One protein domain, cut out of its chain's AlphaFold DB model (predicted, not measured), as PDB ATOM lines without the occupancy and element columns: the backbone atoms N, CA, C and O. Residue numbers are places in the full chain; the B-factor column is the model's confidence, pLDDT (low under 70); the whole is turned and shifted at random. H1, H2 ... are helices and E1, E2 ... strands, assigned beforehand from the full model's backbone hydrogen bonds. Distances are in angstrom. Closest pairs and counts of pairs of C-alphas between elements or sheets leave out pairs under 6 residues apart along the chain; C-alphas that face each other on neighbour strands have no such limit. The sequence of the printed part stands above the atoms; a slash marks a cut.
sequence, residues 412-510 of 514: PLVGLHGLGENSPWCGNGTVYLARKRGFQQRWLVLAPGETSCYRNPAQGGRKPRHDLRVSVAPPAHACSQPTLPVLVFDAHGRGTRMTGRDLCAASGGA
ATOM      1  N   PRO A 412     212.248 190.746 130.643       89.94
ATOM      2  CA  PRO A 412     212.513 191.806 129.665       89.94
ATOM      3  C   PRO A 412     211.422 192.892 129.644       89.94
ATOM      4  O   PRO A 412     211.678 194.022 129.217       89.94
ATOM      5  N   LEU A 413     210.209 192.551 130.091       93.25
ATOM      6  CA  LEU A 413     209.043 193.425 130.164       93.25
ATOM      7  C   LEU A 413     208.337 193.224 131.509       93.25
ATOM      8  O   LEU A 413     208.055 192.091 131.891       93.25
ATOM      9  N   VAL A 414     208.027 194.326 132.188       94.81
ATOM     10  CA  VAL A 414     207.323 194.342 133.477       94.81
ATOM     11  C   VAL A 414     206.075 195.210 133.359       94.81
ATOM     12  O   VAL A 414     206.154 196.359 132.919       94.81
ATOM     13  N   GLY A 415     204.925 194.671 133.755       94.25
ATOM     14  CA  GLY A 415     203.672 195.412 133.869       94.25
ATOM     15  C   GLY A 415     203.609 196.243 135.151       94.25
ATOM     16  O   GLY A 415     204.096 195.822 136.197       94.25
ATOM     17  N   LEU A 416     202.982 197.412 135.089       94.25
ATOM     18  CA  LEU A 416     202.773 198.300 136.233       94.25
ATOM     19  C   LEU A 416     201.314 198.731 136.275       94.25
ATOM     20  O   LEU A 416     200.806 199.239 135.278       94.25
ATOM     21  N   HIS A 417     200.656 198.586 137.415       93.25
ATOM     22  CA  HIS A 417     199.272 199.013 137.606       93.25
ATOM     23  C   HIS A 417     199.129 199.852 138.882       93.25
ATOM     24  O   HIS A 417     199.892 199.667 139.825       93.25
ATOM     25  N   GLY A 418     198.170 200.783 138.912       89.75
ATOM     26  CA  GLY A 418     197.929 201.648 140.078       89.75
ATOM     27  C   GLY A 418     198.934 202.797 140.257       89.75
ATOM     28  O   GLY A 418     199.127 203.290 141.363       89.75
ATOM     29  N   LEU A 419     199.603 203.237 139.185       88.50
ATOM     30  CA  LEU A 419     200.554 204.351 139.255       88.50
ATOM     31  C   LEU A 419     199.849 205.711 139.364       88.50
ATOM     32  O   LEU A 419     198.945 206.010 138.585       88.50
ATOM     33  N   GLY A 420     200.340 206.573 140.257       85.12
ATOM     34  CA  GLY A 420     199.966 207.990 140.305       85.12
ATOM     35  C   GLY A 420     200.722 208.857 139.285       85.12
ATOM     36  O   GLY A 420     201.751 208.452 138.736       85.12
ATOM     37  N   GLU A 421     200.246 210.089 139.075       83.56
ATOM     38  CA  GLU A 421     200.846 211.067 138.143       83.56
ATOM     39  C   GLU A 421     202.246 211.542 138.563       83.56
ATOM     40  O   GLU A 421     203.031 211.987 137.735       83.56
ATOM     41  N   ASN A 422     202.594 211.402 139.843       87.00
ATOM     42  CA  ASN A 422     203.896 211.799 140.387       87.00
ATOM     43  C   ASN A 422     204.917 210.652 140.448       87.00
ATOM     44  O   ASN A 422     205.954 210.786 141.099       87.00
ATOM     45  N   SER A 423     204.620 209.522 139.804       89.31
ATOM     46  CA  SER A 423     205.453 208.322 139.848       89.31
ATOM     47  C   SER A 423     206.752 208.476 139.028       89.31
ATOM     48  O   SER A 423     206.809 209.277 138.087       89.31
ATOM     49  N   PRO A 424     207.804 207.677 139.302       88.38
ATOM     50  CA  PRO A 424     209.084 207.754 138.583       88.38
ATOM     51  C   PRO A 424     209.010 207.346 137.100       88.38
ATOM     52  O   PRO A 424     209.976 207.545 136.357       88.38
ATOM     53  N   TRP A 425     207.887 206.770 136.659       88.19
ATOM     54  CA  TRP A 425     207.638 206.416 135.258       88.19
ATOM     55  C   TRP A 425     207.050 207.574 134.448       88.19
ATOM     56  O   TRP A 425     207.115 207.549 133.218       88.19
ATOM     57  N   CYS A 426     206.504 208.587 135.120       84.06
ATOM     58  CA  CYS A 426     205.884 209.734 134.481       84.06
ATOM     59  C   CYS A 426     206.921 210.657 133.833       84.06
ATOM     60  O   CYS A 426     207.903 211.020 134.477       84.06
ATOM     61  N   GLY A 427     206.720 211.057 132.572       71.69
ATOM     62  CA  GLY A 427     207.484 212.123 131.897       71.69
ATOM     63  C   GLY A 427     208.993 211.905 131.664       71.69
ATOM     64  O   GLY A 427     209.584 212.617 130.857       71.69
ATOM     65  N   ASN A 428     209.623 210.922 132.316       66.81
ATOM     66  CA  ASN A 428     211.079 210.720 132.336       66.81
ATOM     67  C   ASN A 428     211.538 209.436 131.620       66.81
ATOM     68  O   ASN A 428     212.704 209.058 131.695       66.81
ATOM     69  N   GLY A 429     210.634 208.685 130.981       66.19
ATOM     70  CA  GLY A 429     211.003 207.501 130.192       66.19
ATOM     71  C   GLY A 429     211.822 206.448 130.955       66.19
ATOM     72  O   GLY A 429     212.591 205.720 130.334       66.19
ATOM     73  N   THR A 430     211.687 206.381 132.287       81.31
ATOM     74  CA  THR A 430     212.437 205.520 133.230       81.31
ATOM     75  C   THR A 430     213.935 205.789 133.383       81.31
ATOM     76  O   THR A 430     214.629 205.004 134.031       81.31
ATOM     77  N   VAL A 431     214.460 206.908 132.873       85.00
ATOM     78  CA  VAL A 431     215.908 207.193 132.908       85.00
ATOM     79  C   VAL A 431     216.452 207.205 134.345       85.00
ATOM     80  O   VAL A 431     217.535 206.675 134.597       85.00
ATOM     81  N   TYR A 432     215.681 207.720 135.311       90.12
ATOM     82  CA  TYR A 432     216.029 207.641 136.736       90.12
ATOM     83  C   TYR A 432     216.191 206.192 137.220       90.12
ATOM     84  O   TYR A 432     217.208 205.855 137.828       90.12
ATOM     85  N   LEU A 433     215.221 205.324 136.920       91.56
ATOM     86  CA  LEU A 433     215.243 203.920 137.335       91.56
ATOM     87  C   LEU A 433     216.428 203.179 136.702       91.56
ATOM     88  O   LEU A 433     217.134 202.447 137.391       91.56
ATOM     89  N   ALA A 434     216.717 203.437 135.427       89.94
ATOM     90  CA  ALA A 434     217.848 202.824 134.741       89.94
ATOM     91  C   ALA A 434     219.199 203.271 135.312       89.94
ATOM     92  O   ALA A 434     220.043 202.436 135.632       89.94
ATOM     93  N   ARG A 435     219.411 204.581 135.472       89.31
ATOM     94  CA  ARG A 435     220.727 205.135 135.829       89.31
ATOM     95  C   ARG A 435     221.019 205.139 137.320       89.31
ATOM     96  O   ARG A 435     222.171 204.981 137.705       89.31
ATOM     97  N   LYS A 436     220.007 205.371 138.159       91.38
ATOM     98  CA  LYS A 436     220.185 205.495 139.615       91.38
ATOM     99  C   LYS A 436     219.782 204.244 140.380       91.38
ATOM    100  O   LYS A 436     220.247 204.060 141.497       91.38
ATOM    101  N   ARG A 437     218.934 203.397 139.793       91.81
ATOM    102  CA  ARG A 437     218.464 202.153 140.421       91.81
ATOM    103  C   ARG A 437     218.874 200.891 139.650       91.81
ATOM    104  O   ARG A 437     218.718 199.790 140.165       91.81
ATOM    105  N   GLY A 438     219.461 201.021 138.459       91.69
ATOM    106  CA  GLY A 438     219.970 199.888 137.680       91.69
ATOM    107  C   GLY A 438     218.886 199.030 137.019       91.69
ATOM    108  O   GLY A 438     219.181 197.920 136.587       91.69
ATOM    109  N   PHE A 439     217.643 199.509 136.936       91.31
ATOM    110  CA  PHE A 439     216.554 198.774 136.294       91.31
ATOM    111  C   PHE A 439     216.572 198.979 134.775       91.31
ATOM    112  O   PHE A 439     216.333 200.081 134.283       91.31
ATOM    113  N   GLN A 440     216.872 197.919 134.022       89.56
ATOM    114  CA  GLN A 440     217.051 197.976 132.567       89.56
ATOM    115  C   GLN A 440     215.842 197.456 131.764       89.56
ATOM    116  O   GLN A 440     215.881 197.424 130.536       89.56
ATOM    117  N   GLN A 441     214.759 197.078 132.428       89.44
ATOM    118  CA  GLN A 441     213.587 196.470 131.812       89.44
ATOM    119  C   GLN A 441     212.816 197.457 130.934       89.44
ATOM    120  O   GLN A 441     212.918 198.680 131.080       89.44
ATOM    121  N   ARG A 442     211.993 196.905 130.040       90.44
ATOM    122  CA  ARG A 442     210.868 197.636 129.459       90.44
ATOM    123  C   ARG A 442     209.701 197.612 130.445       90.44
ATOM    124  O   ARG A 442     209.467 196.619 131.126       90.44
ATOM    125  N   TRP A 443     208.958 198.701 130.491       91.50
ATOM    126  CA  TRP A 443     207.861 198.941 131.413       91.50
ATOM    127  C   TRP A 443     206.566 199.105 130.627       91.50
ATOM    128  O   TRP A 443     206.474 199.931 129.716       91.50
ATOM    129  N   LEU A 444     205.555 198.325 130.988       91.25
ATOM    130  CA  LEU A 444     204.211 198.423 130.444       91.25
ATOM    131  C   LEU A 444     203.283 199.002 131.509       91.25
ATOM    132  O   LEU A 444     202.892 198.303 132.439       91.25
ATOM    133  N   VAL A 445     202.921 200.274 131.378       90.75
ATOM    134  CA  VAL A 445     201.946 200.908 132.266       90.75
ATOM    135  C   VAL A 445     200.542 200.488 131.843       90.75
ATOM    136  O   VAL A 445     200.099 200.786 130.735       90.75
ATOM    137  N   LEU A 446     199.853 199.790 132.738       90.56
ATOM    138  CA  LEU A 446     198.500 199.280 132.581       90.56
ATOM    139  C   LEU A 446     197.508 200.284 133.180       90.56
ATOM    140  O   LEU A 446     197.257 200.275 134.388       90.56
ATOM    141  N   ALA A 447     196.955 201.168 132.347       86.81
ATOM    142  CA  ALA A 447     196.069 202.255 132.769       86.81
ATOM    143  C   ALA A 447     194.887 202.438 131.796       86.81
ATOM    144  O   ALA A 447     195.055 202.234 130.594       86.81
ATOM    145  N   PRO A 448     193.686 202.819 132.281       70.31
ATOM    146  CA  PRO A 448     192.455 202.863 131.479       70.31
ATOM    147  C   PRO A 448     192.406 203.945 130.379       70.31
ATOM    148  O   PRO A 448     191.394 204.061 129.694       70.31
ATOM    149  N   GLY A 449     193.475 204.717 130.153       64.50
ATOM    150  CA  GLY A 449     193.559 205.687 129.060       64.50
ATOM    151  C   GLY A 449     194.921 206.376 128.960       64.50
ATOM    152  O   GLY A 449     195.792 206.198 129.815       64.50
ATOM    153  N   GLU A 450     195.105 207.191 127.915       57.28
ATOM    154  CA  GLU A 450     196.286 208.045 127.752       57.28
ATOM    155  C   GLU A 450     196.297 209.163 128.804       57.28
ATOM    156  O   GLU A 450     195.816 210.273 128.573       57.28
ATOM    157  N   THR A 451     196.877 208.908 129.974       61.84
ATOM    158  CA  THR A 451     197.245 210.010 130.873       61.84
ATOM    159  C   THR A 451     198.314 210.864 130.182       61.84
ATOM    160  O   THR A 451     199.248 210.317 129.582       61.84
ATOM    161  N   SER A 452     198.223 212.193 130.286       63.53
ATOM    162  CA  SER A 452     199.224 213.138 129.748       63.53
ATOM    163  C   SER A 452     200.655 212.797 130.193       63.53
ATOM    164  O   SER A 452     201.611 213.006 129.451       63.53
ATOM    165  N   CYS A 453     200.761 212.194 131.375       69.81
ATOM    166  CA  CYS A 453     201.951 211.683 132.035       69.81
ATOM    167  C   CYS A 453     202.761 210.639 131.233       69.81
ATOM    168  O   CYS A 453     203.993 210.630 131.308       69.81
ATOM    169  N   TYR A 454     202.096 209.795 130.434       67.56
ATOM    170  CA  TYR A 454     202.734 208.714 129.663       67.56
ATOM    171  C   TYR A 454     202.583 208.878 128.142       67.56
ATOM    172  O   TYR A 454     202.859 207.942 127.388       67.56
ATOM    173  N   ARG A 455     202.150 210.058 127.666       59.78
ATOM    174  CA  ARG A 455     202.081 210.331 126.223       59.78
ATOM    175  C   ARG A 455     203.459 210.205 125.594       59.78
ATOM    176  O   ARG A 455     204.427 210.798 126.063       59.78
ATOM    177  N   ASN A 456     203.520 209.458 124.497       45.50
ATOM    178  CA  ASN A 456     204.744 209.205 123.756       45.50
ATOM    179  C   ASN A 456     205.275 210.528 123.144       45.50
ATOM    180  O   ASN A 456     204.607 211.102 122.278       45.50
ATOM    181  N   PRO A 457     206.468 211.024 123.538       42.03
ATOM    182  CA  PRO A 457     207.106 212.220 122.977       42.03
ATOM    183  C   PRO A 457     207.209 212.247 121.444       42.03
ATOM    184  O   PRO A 457     207.368 213.325 120.865       42.03
ATOM    185  N   ALA A 458     207.097 211.089 120.782       37.34
ATOM    186  CA  ALA A 458     207.068 210.965 119.326       37.34
ATOM    187  C   ALA A 458     205.943 211.783 118.657       37.34
ATOM    188  O   ALA A 458     206.126 212.254 117.537       37.34
ATOM    189  N   GLN A 459     204.821 212.044 119.341       32.81
ATOM    190  CA  GLN A 459     203.739 212.887 118.806       32.81
ATOM    191  C   GLN A 459     204.060 214.399 118.827       32.81
ATOM    192  O   GLN A 459     203.337 215.190 118.231       32.81
ATOM    193  N   GLY A 460     205.161 214.818 119.468       36.06
ATOM    194  CA  GLY A 460     205.589 216.221 119.574       36.06
ATOM    195  C   GLY A 460     206.751 216.626 118.658       36.06
ATOM    196  O   GLY A 460     207.355 217.676 118.877       36.06
ATOM    197  N   GLY A 461     207.130 215.797 117.678       29.73
ATOM    198  CA  GLY A 461     208.181 216.124 116.701       29.73
ATOM    199  C   GLY A 461     209.609 216.210 117.265       29.73
ATOM    200  O   GLY A 461     210.516 216.687 116.582       29.73
ATOM    201  N   ARG A 462     209.849 215.755 118.501       42.66
ATOM    202  CA  ARG A 462     211.202 215.618 119.060       42.66
ATOM    203  C   ARG A 462     211.746 214.228 118.755       42.66
ATOM    204  O   ARG A 462     211.083 213.236 119.042       42.66
ATOM    205  N   LYS A 463     212.980 214.149 118.242       37.44
ATOM    206  CA  LYS A 463     213.725 212.883 118.192       37.44
ATOM    207  C   LYS A 463     213.788 212.302 119.614       37.44
ATOM    208  O   LYS A 463     214.282 213.008 120.501       37.44
ATOM    209  N   PRO A 464     213.313 211.069 119.859       43.38
ATOM    210  CA  PRO A 464     213.522 210.408 121.138       43.38
ATOM    211  C   PRO A 464     215.031 210.200 121.291       43.38
ATOM    212  O   PRO A 464     215.628 209.381 120.603       43.38
ATOM    213  N   ARG A 465     215.685 211.013 122.127       46.97
ATOM    214  CA  ARG A 465     217.127 210.870 122.399       46.97
ATOM    215  C   ARG A 465     217.435 209.742 123.386       46.97
ATOM    216  O   ARG A 465     218.595 209.383 123.546       46.97
ATOM    217  N   HIS A 466     216.407 209.154 123.990       49.06
ATOM    218  CA  HIS A 466     216.509 207.976 124.837       49.06
ATOM    219  C   HIS A 466     215.395 207.012 124.438       49.06
ATOM    220  O   HIS A 466     214.249 207.445 124.306       49.06
ATOM    221  N   ASP A 467     215.737 205.740 124.216       53.09
ATOM    222  CA  ASP A 467     214.762 204.669 123.999       53.09
ATOM    223  C   ASP A 467     213.735 204.716 125.126       53.09
ATOM    224  O   ASP A 467     214.040 204.414 126.283       53.09
ATOM    225  N   LEU A 468     212.520 205.147 124.800       58.28
ATOM    226  CA  LEU A 468     211.423 205.176 125.749       58.28
ATOM    227  C   LEU A 468     211.078 203.734 126.076       58.28
ATOM    228  O   LEU A 468     210.396 203.042 125.323       58.28
ATOM    229  N   ARG A 469     211.563 203.277 127.226       74.81
ATOM    230  CA  ARG A 469     211.268 201.943 127.740       74.81
ATOM    231  C   ARG A 469     209.869 201.846 128.339       74.81
ATOM    232  O   ARG A 469     209.542 200.788 128.849       74.81
ATOM    233  N   VAL A 470     209.054 202.900 128.274       81.44
ATOM    234  CA  VAL A 470     207.676 202.918 128.782       81.44
ATOM    235  C   VAL A 470     206.691 202.853 127.620       81.44
ATOM    236  O   VAL A 470     206.700 203.719 126.748       81.44
ATOM    237  N   SER A 471     205.817 201.856 127.642       85.56
ATOM    238  CA  SER A 471     204.619 201.778 126.803       85.56
ATOM    239  C   SER A 471     203.371 201.777 127.678       85.56
ATOM    240  O   SER A 471     203.422 201.302 128.810       85.56
ATOM    241  N   VAL A 472     202.254 202.280 127.156       85.50
ATOM    242  CA  VAL A 472     200.962 202.294 127.855       85.50
ATOM    243  C   VAL A 472     200.020 201.325 127.163       85.50
ATOM    244  O   VAL A 472     199.952 201.307 125.935       85.50
ATOM    245  N   ALA A 473     199.288 200.539 127.943       87.75
ATOM    246  CA  ALA A 473     198.219 199.685 127.451       87.75
ATOM    247  C   ALA A 473     197.041 199.684 128.438       87.75
ATOM    248  O   ALA A 473     197.237 199.949 129.627       87.75
ATOM    249  N   PRO A 474     195.814 199.382 127.980       87.44
ATOM    250  CA  PRO A 474     194.687 199.200 128.886       87.44
ATOM    251  C   PRO A 474     194.941 198.021 129.843       87.44
ATOM    252  O   PRO A 474     195.628 197.071 129.460       87.44
ATOM    253  N   PRO A 475     194.348 198.005 131.055       87.12
ATOM    254  CA  PRO A 475     194.523 196.903 132.005       87.12
ATOM    255  C   PRO A 475     194.164 195.526 131.426       87.12
ATOM    256  O   PRO A 475     194.845 194.544 131.710       87.12
ATOM    257  N   ALA A 476     193.176 195.464 130.523       87.19
ATOM    258  CA  ALA A 476     192.790 194.248 129.804       87.19
ATOM    259  C   ALA A 476     193.931 193.624 128.971       87.19
ATOM    260  O   ALA A 476     193.901 192.428 128.689       87.19
ATOM    261  N   HIS A 477     194.971 194.392 128.617       88.38
ATOM    262  CA  HIS A 477     196.148 193.867 127.919       88.38
ATOM    263  C   HIS A 477     196.868 192.785 128.732       88.38
ATOM    264  O   HIS A 477     197.408 191.843 128.151       88.38
ATOM    265  N   ALA A 478     196.809 192.850 130.068       89.69
ATOM    266  CA  ALA A 478     197.363 191.822 130.951       89.69
ATOM    267  C   ALA A 478     196.773 190.424 130.681       89.69
ATOM    268  O   ALA A 478     197.497 189.431 130.750       89.69
ATOM    269  N   CYS A 479     195.499 190.342 130.274       89.75
ATOM    270  CA  CYS A 479     194.836 189.082 129.923       89.75
ATOM    271  C   CYS A 479     195.474 188.385 128.710       89.75
ATOM    272  O   CYS A 479     195.437 187.162 128.612       89.75
ATOM    273  N   SER A 480     196.087 189.150 127.800       91.62
ATOM    274  CA  SER A 480     196.785 188.611 126.624       91.62
ATOM    275  C   SER A 480     198.225 188.168 126.914       91.62
ATOM    276  O   SER A 480     198.847 187.509 126.084       91.62
ATOM    277  N   GLN A 481     198.761 188.505 128.093       93.81
ATOM    278  CA  GLN A 481     200.118 188.163 128.522       93.81
ATOM    279  C   GLN A 481     200.089 187.530 129.922       93.81
ATOM    280  O   GLN A 481     200.550 188.135 130.890       93.81
ATOM    281  N   PRO A 482     199.563 186.300 130.066       92.31
ATOM    282  CA  PRO A 482     199.292 185.699 131.372       92.31
ATOM    283  C   PRO A 482     200.542 185.506 132.240       92.31
ATOM    284  O   PRO A 482     200.425 185.472 133.460       92.31
ATOM    285  N   THR A 483     201.724 185.395 131.630       94.19
ATOM    286  CA  THR A 483     203.015 185.227 132.314       94.19
ATOM    287  C   THR A 483     203.754 186.543 132.563       94.19
ATOM    288  O   THR A 483     204.853 186.514 133.110       94.19
ATOM    289  N   LEU A 484     203.202 187.690 132.148       94.38
ATOM    290  CA  LEU A 484     203.817 188.995 132.388       94.38
ATOM    291  C   LEU A 484     203.910 189.228 133.905       94.38
ATOM    292  O   LEU A 484     202.868 189.196 134.562       94.38
ATOM    293  N   PRO A 485     205.097 189.480 134.481       95.81
ATOM    294  CA  PRO A 485     205.180 189.941 135.856       95.81
ATOM    295  C   PRO A 485     204.605 191.353 135.937       95.81
ATOM    296  O   PRO A 485     205.008 192.243 135.185       95.81
ATOM    297  N   VAL A 486     203.659 191.555 136.845       95.75
ATOM    298  CA  VAL A 486     202.992 192.833 137.067       95.75
ATOM    299  C   VAL A 486     203.202 193.268 138.508       95.75
ATOM    300  O   VAL A 486     202.939 192.505 139.433       95.75
ATOM    301  N   LEU A 487     203.638 194.507 138.710       96.25
ATOM    302  CA  LEU A 487     203.573 195.156 140.014       96.25
ATOM    303  C   LEU A 487     202.307 195.995 140.099       96.25
ATOM    304  O   LEU A 487     202.113 196.931 139.319       96.25
ATOM    305  N   VAL A 488     201.451 195.644 141.051       95.69
ATOM    306  CA  VAL A 488     200.218 196.368 141.344       95.69
ATOM    307  C   VAL A 488     200.443 197.214 142.583       95.69
ATOM    308  O   VAL A 488     200.743 196.679 143.650       95.69
ATOM    309  N   PHE A 489     200.315 198.528 142.434       95.69
ATOM    310  CA  PHE A 489     200.453 199.484 143.524       95.69
ATOM    311  C   PHE A 489     199.083 199.900 144.059       95.69
ATOM    312  O   PHE A 489     198.163 200.175 143.288       95.69
ATOM    313  N   ASP A 490     198.954 199.961 145.382       94.62
ATOM    314  CA  ASP A 490     197.793 200.565 146.036       94.62
ATOM    315  C   ASP A 490     197.893 202.106 146.082       94.62
ATOM    316  O   ASP A 490     198.887 202.712 145.667       94.62
ATOM    317  N   ALA A 491     196.870 202.765 146.636       92.56
ATOM    318  CA  ALA A 491     196.849 204.223 146.805       92.56
ATOM    319  C   ALA A 491     197.972 204.763 147.721       92.56
ATOM    320  O   ALA A 491     198.253 205.962 147.715       92.56
ATOM    321  N   HIS A 492     198.621 203.896 148.502       94.44
ATOM    322  CA  HIS A 492     199.751 204.223 149.370       94.44
ATOM    323  C   HIS A 492     201.106 203.881 148.735       94.44
ATOM    324  O   HIS A 492     202.138 204.044 149.390       94.44
ATOM    325  N   GLY A 493     201.120 203.429 147.477       93.88
ATOM    326  CA  GLY A 493     202.321 203.057 146.736       93.88
ATOM    327  C   GLY A 493     202.918 201.712 147.136       93.88
ATOM    328  O   GLY A 493     204.033 201.408 146.718       93.88
ATOM    329  N   ARG A 494     202.229 200.896 147.939       96.12
ATOM    330  CA  ARG A 494     202.710 199.557 148.294       96.12
ATOM    331  C   ARG A 494     202.490 198.630 147.108       96.12
ATOM    332  O   ARG A 494     201.373 198.519 146.609       96.12
ATOM    333  N   GLY A 495     203.566 198.003 146.645       95.44
ATOM    334  CA  GLY A 495     203.534 197.096 145.504       95.44
ATOM    335  C   GLY A 495     203.282 195.654 145.929       95.44
ATOM    336  O   GLY A 495     203.905 195.170 146.868       95.44
ATOM    337  N   THR A 496     202.405 194.961 145.208       95.38
ATOM    338  CA  THR A 496     202.274 193.500 145.258       95.38
ATOM    339  C   THR A 496     202.573 192.934 143.878       95.38
ATOM    340  O   THR A 496     202.056 193.429 142.872       95.38
ATOM    341  N   ARG A 497     203.415 191.901 143.814       95.19
ATOM    342  CA  ARG A 497     203.693 191.200 142.561       95.19
ATOM    343  C   ARG A 497     202.547 190.248 142.219       95.19
ATOM    344  O   ARG A 497     202.124 189.445 143.043       95.19
ATOM    345  N   MET A 498     202.088 190.331 140.981       95.50
ATOM    346  CA  MET A 498     201.066 189.485 140.374       95.50
ATOM    347  C   MET A 498     201.558 189.006 139.007       95.50
ATOM    348  O   MET A 498     202.494 189.571 138.436       95.50
ATOM    349  N   THR A 499     200.928 187.980 138.450       95.62
ATOM    350  CA  THR A 499     201.061 187.678 137.020       95.62
ATOM    351  C   THR A 499     199.974 188.396 136.216       95.62
ATOM    352  O   THR A 499     198.952 188.819 136.763       95.62
ATOM    353  N   GLY A 500     200.151 188.513 134.898       94.19
ATOM    354  CA  GLY A 500     199.111 189.036 134.009       94.19
ATOM    355  C   GLY A 500     197.800 188.250 134.115       94.19
ATOM    356  O   GLY A 500     196.723 188.840 134.043       94.19
ATOM    357  N   ARG A 501     197.879 186.937 134.385       95.19
ATOM    358  CA  ARG A 501     196.716 186.088 134.677       95.19
ATOM    359  C   ARG A 501     196.014 186.514 135.965       95.19
ATOM    360  O   ARG A 501     194.795 186.667 135.947       95.19
ATOM    361  N   ASP A 502     196.762 186.721 137.045       95.00
ATOM    362  CA  ASP A 502     196.185 187.089 138.345       95.00
ATOM    363  C   ASP A 502     195.533 188.475 138.284       95.00
ATOM    364  O   ASP A 502     194.422 188.662 138.778       95.00
ATOM    365  N   LEU A 503     196.178 189.438 137.611       93.06
ATOM    366  CA  LEU A 503     195.598 190.765 137.397       93.06
ATOM    367  C   LEU A 503     194.341 190.697 136.516       93.06
ATOM    368  O   LEU A 503     193.358 191.384 136.793       93.06
ATOM    369  N   CYS A 504     194.352 189.867 135.468       91.81
ATOM    370  CA  CYS A 504     193.190 189.661 134.607       91.81
ATOM    371  C   CYS A 504     192.005 189.081 135.393       91.81
ATOM    372  O   CYS A 504     190.891 189.593 135.292       91.81
ATOM    373  N   ALA A 505     192.251 188.064 136.224       91.06
ATOM    374  CA  ALA A 505     191.234 187.466 137.083       91.06
ATOM    375  C   ALA A 505     190.675 188.479 138.099       91.06
ATOM    376  O   ALA A 505     189.458 188.583 138.255       91.06
ATOM    377  N   ALA A 506     191.545 189.280 138.724       87.19
ATOM    378  CA  ALA A 506     191.143 190.337 139.652       87.19
ATOM    379  C   ALA A 506     190.317 191.443 138.970       87.19
ATOM    380  O   ALA A 506     189.356 191.946 139.548       87.19
ATOM    381  N   SER A 507     190.650 191.791 137.723       81.00
ATOM    382  CA  SER A 507     189.936 192.813 136.944       81.00
ATOM    383  C   SER A 507     188.591 192.309 136.409       81.00
ATOM    384  O   SER A 507     187.627 193.068 136.352       81.00
ATOM    385  N   GLY A 508     188.502 191.025 136.045       65.19
ATOM    386  CA  GLY A 508     187.277 190.387 135.554       65.19
ATOM    387  C   GLY A 508     186.188 190.230 136.622       65.19
ATOM    388  O   GLY A 508     185.007 190.242 136.287       65.19
ATOM    389  N   GLY A 509     186.565 190.162 137.905       54.78
ATOM    390  CA  GLY A 509     185.619 190.149 139.027       54.78
ATOM    391  C   GLY A 509     184.899 191.483 139.269       54.78
ATOM    392  O   GLY A 509     183.827 191.490 139.862       54.78
ATOM    393  N   ALA A 510     185.444 192.603 138.778       49.72
ATOM    394  CA  ALA A 510     184.864 193.941 138.940       49.72
ATOM    395  C   ALA A 510     183.940 194.369 137.777       49.72
ATOM    396  O   ALA A 510     183.373 195.456 137.815       49.72
TER     397      ALA A 510
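Overview. This is residues 412 to 510 of the 514 residues of an uncharacterized protein of Luteimonas sp. MC1825 (UniProt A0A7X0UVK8). A strongly twisted sheet of five strands forms a wall, with H3 and H4 packed on one face near one end of the long axis and the link of residues 418 to 430 on the other side. H1 and H2 stand away from the sheet and from each other, toward the opposite end. The printed part has 99 residues, with four named helices and five named strands in the order E1 H1 E2 H2 E3 H3 E4 E5 H4; its class is mixed, helices and strands. The mixed sheet runs E3 E2 E1 E4 E5. The whole is compact, with a radius of gyration of the C-alphas of 13.5 A and spans of 41 by 27 by 26 A.

Arrangement. Start at E1, residues 413 to 417, with parallel neighbours E2, residues 442 to 446, and E4, residues 485 to 489; N 416 and O 444, and N 415 and O 485, are each 2.8 A apart, within hydrogen-bond range. Beside E2 find the edge strand E3, residues 470 to 473, parallel, with N 445 and O 471 at 2.8 A. Beside E4 is the other edge strand E5, residues 495 to 499, antiparallel at 147 degrees; this hairpin has N 486 and O 498 at 2.8 A. H1, residues 431 to 437, and H2, residues 457 to 460, are apart and not on the sheet. E1, H1, E2 and E2, H2, E3 are strand-helix-strand units, parallel neighbour strands with a helix between, with right-handed crossovers. H3, residues 475 to 480, makes E3, H3, E4 a split unit, with E2 and E1 between its strands, also right-handed. H3 is on the sheet at a height of 9.1 A. H4, residues 500 to 508, is on the same face at 9.3 A, giving two layers, helices on one face of a sheet. H3 and H4 touch at Ala 478 and Gly 500, closest C-alphas 4.5 A apart, at a steep tilt of 53 degrees, opposite ways. In H1 and H4 every O i to N i+4 pair is within range; in H3 0 of 2 are, but 3 of 3 O i to N i+3 pairs; H2 is too short for an i+4 pair.

Along the chain. Find C-alpha 413 at (209.043, 193.425, 130.164); from there E1 runs 13.5 A. E2 and E5 each measure 12.9 A, E4 13.1 A and E3 10.1 A. H4 runs 12.0 A to C-alpha 508 at (187.277, 190.387, 135.554).

Size, cuts and confidence. The two farthest C-alphas, Lys 463 and Gly 509, are 41.7 A apart. The printed part has no cut, and E1 to H1 is a long link. Mean pLDDT of the printed part is 80.5; look for values under 70 at residues 428 to 429, 449 to 468 and 508 to 510.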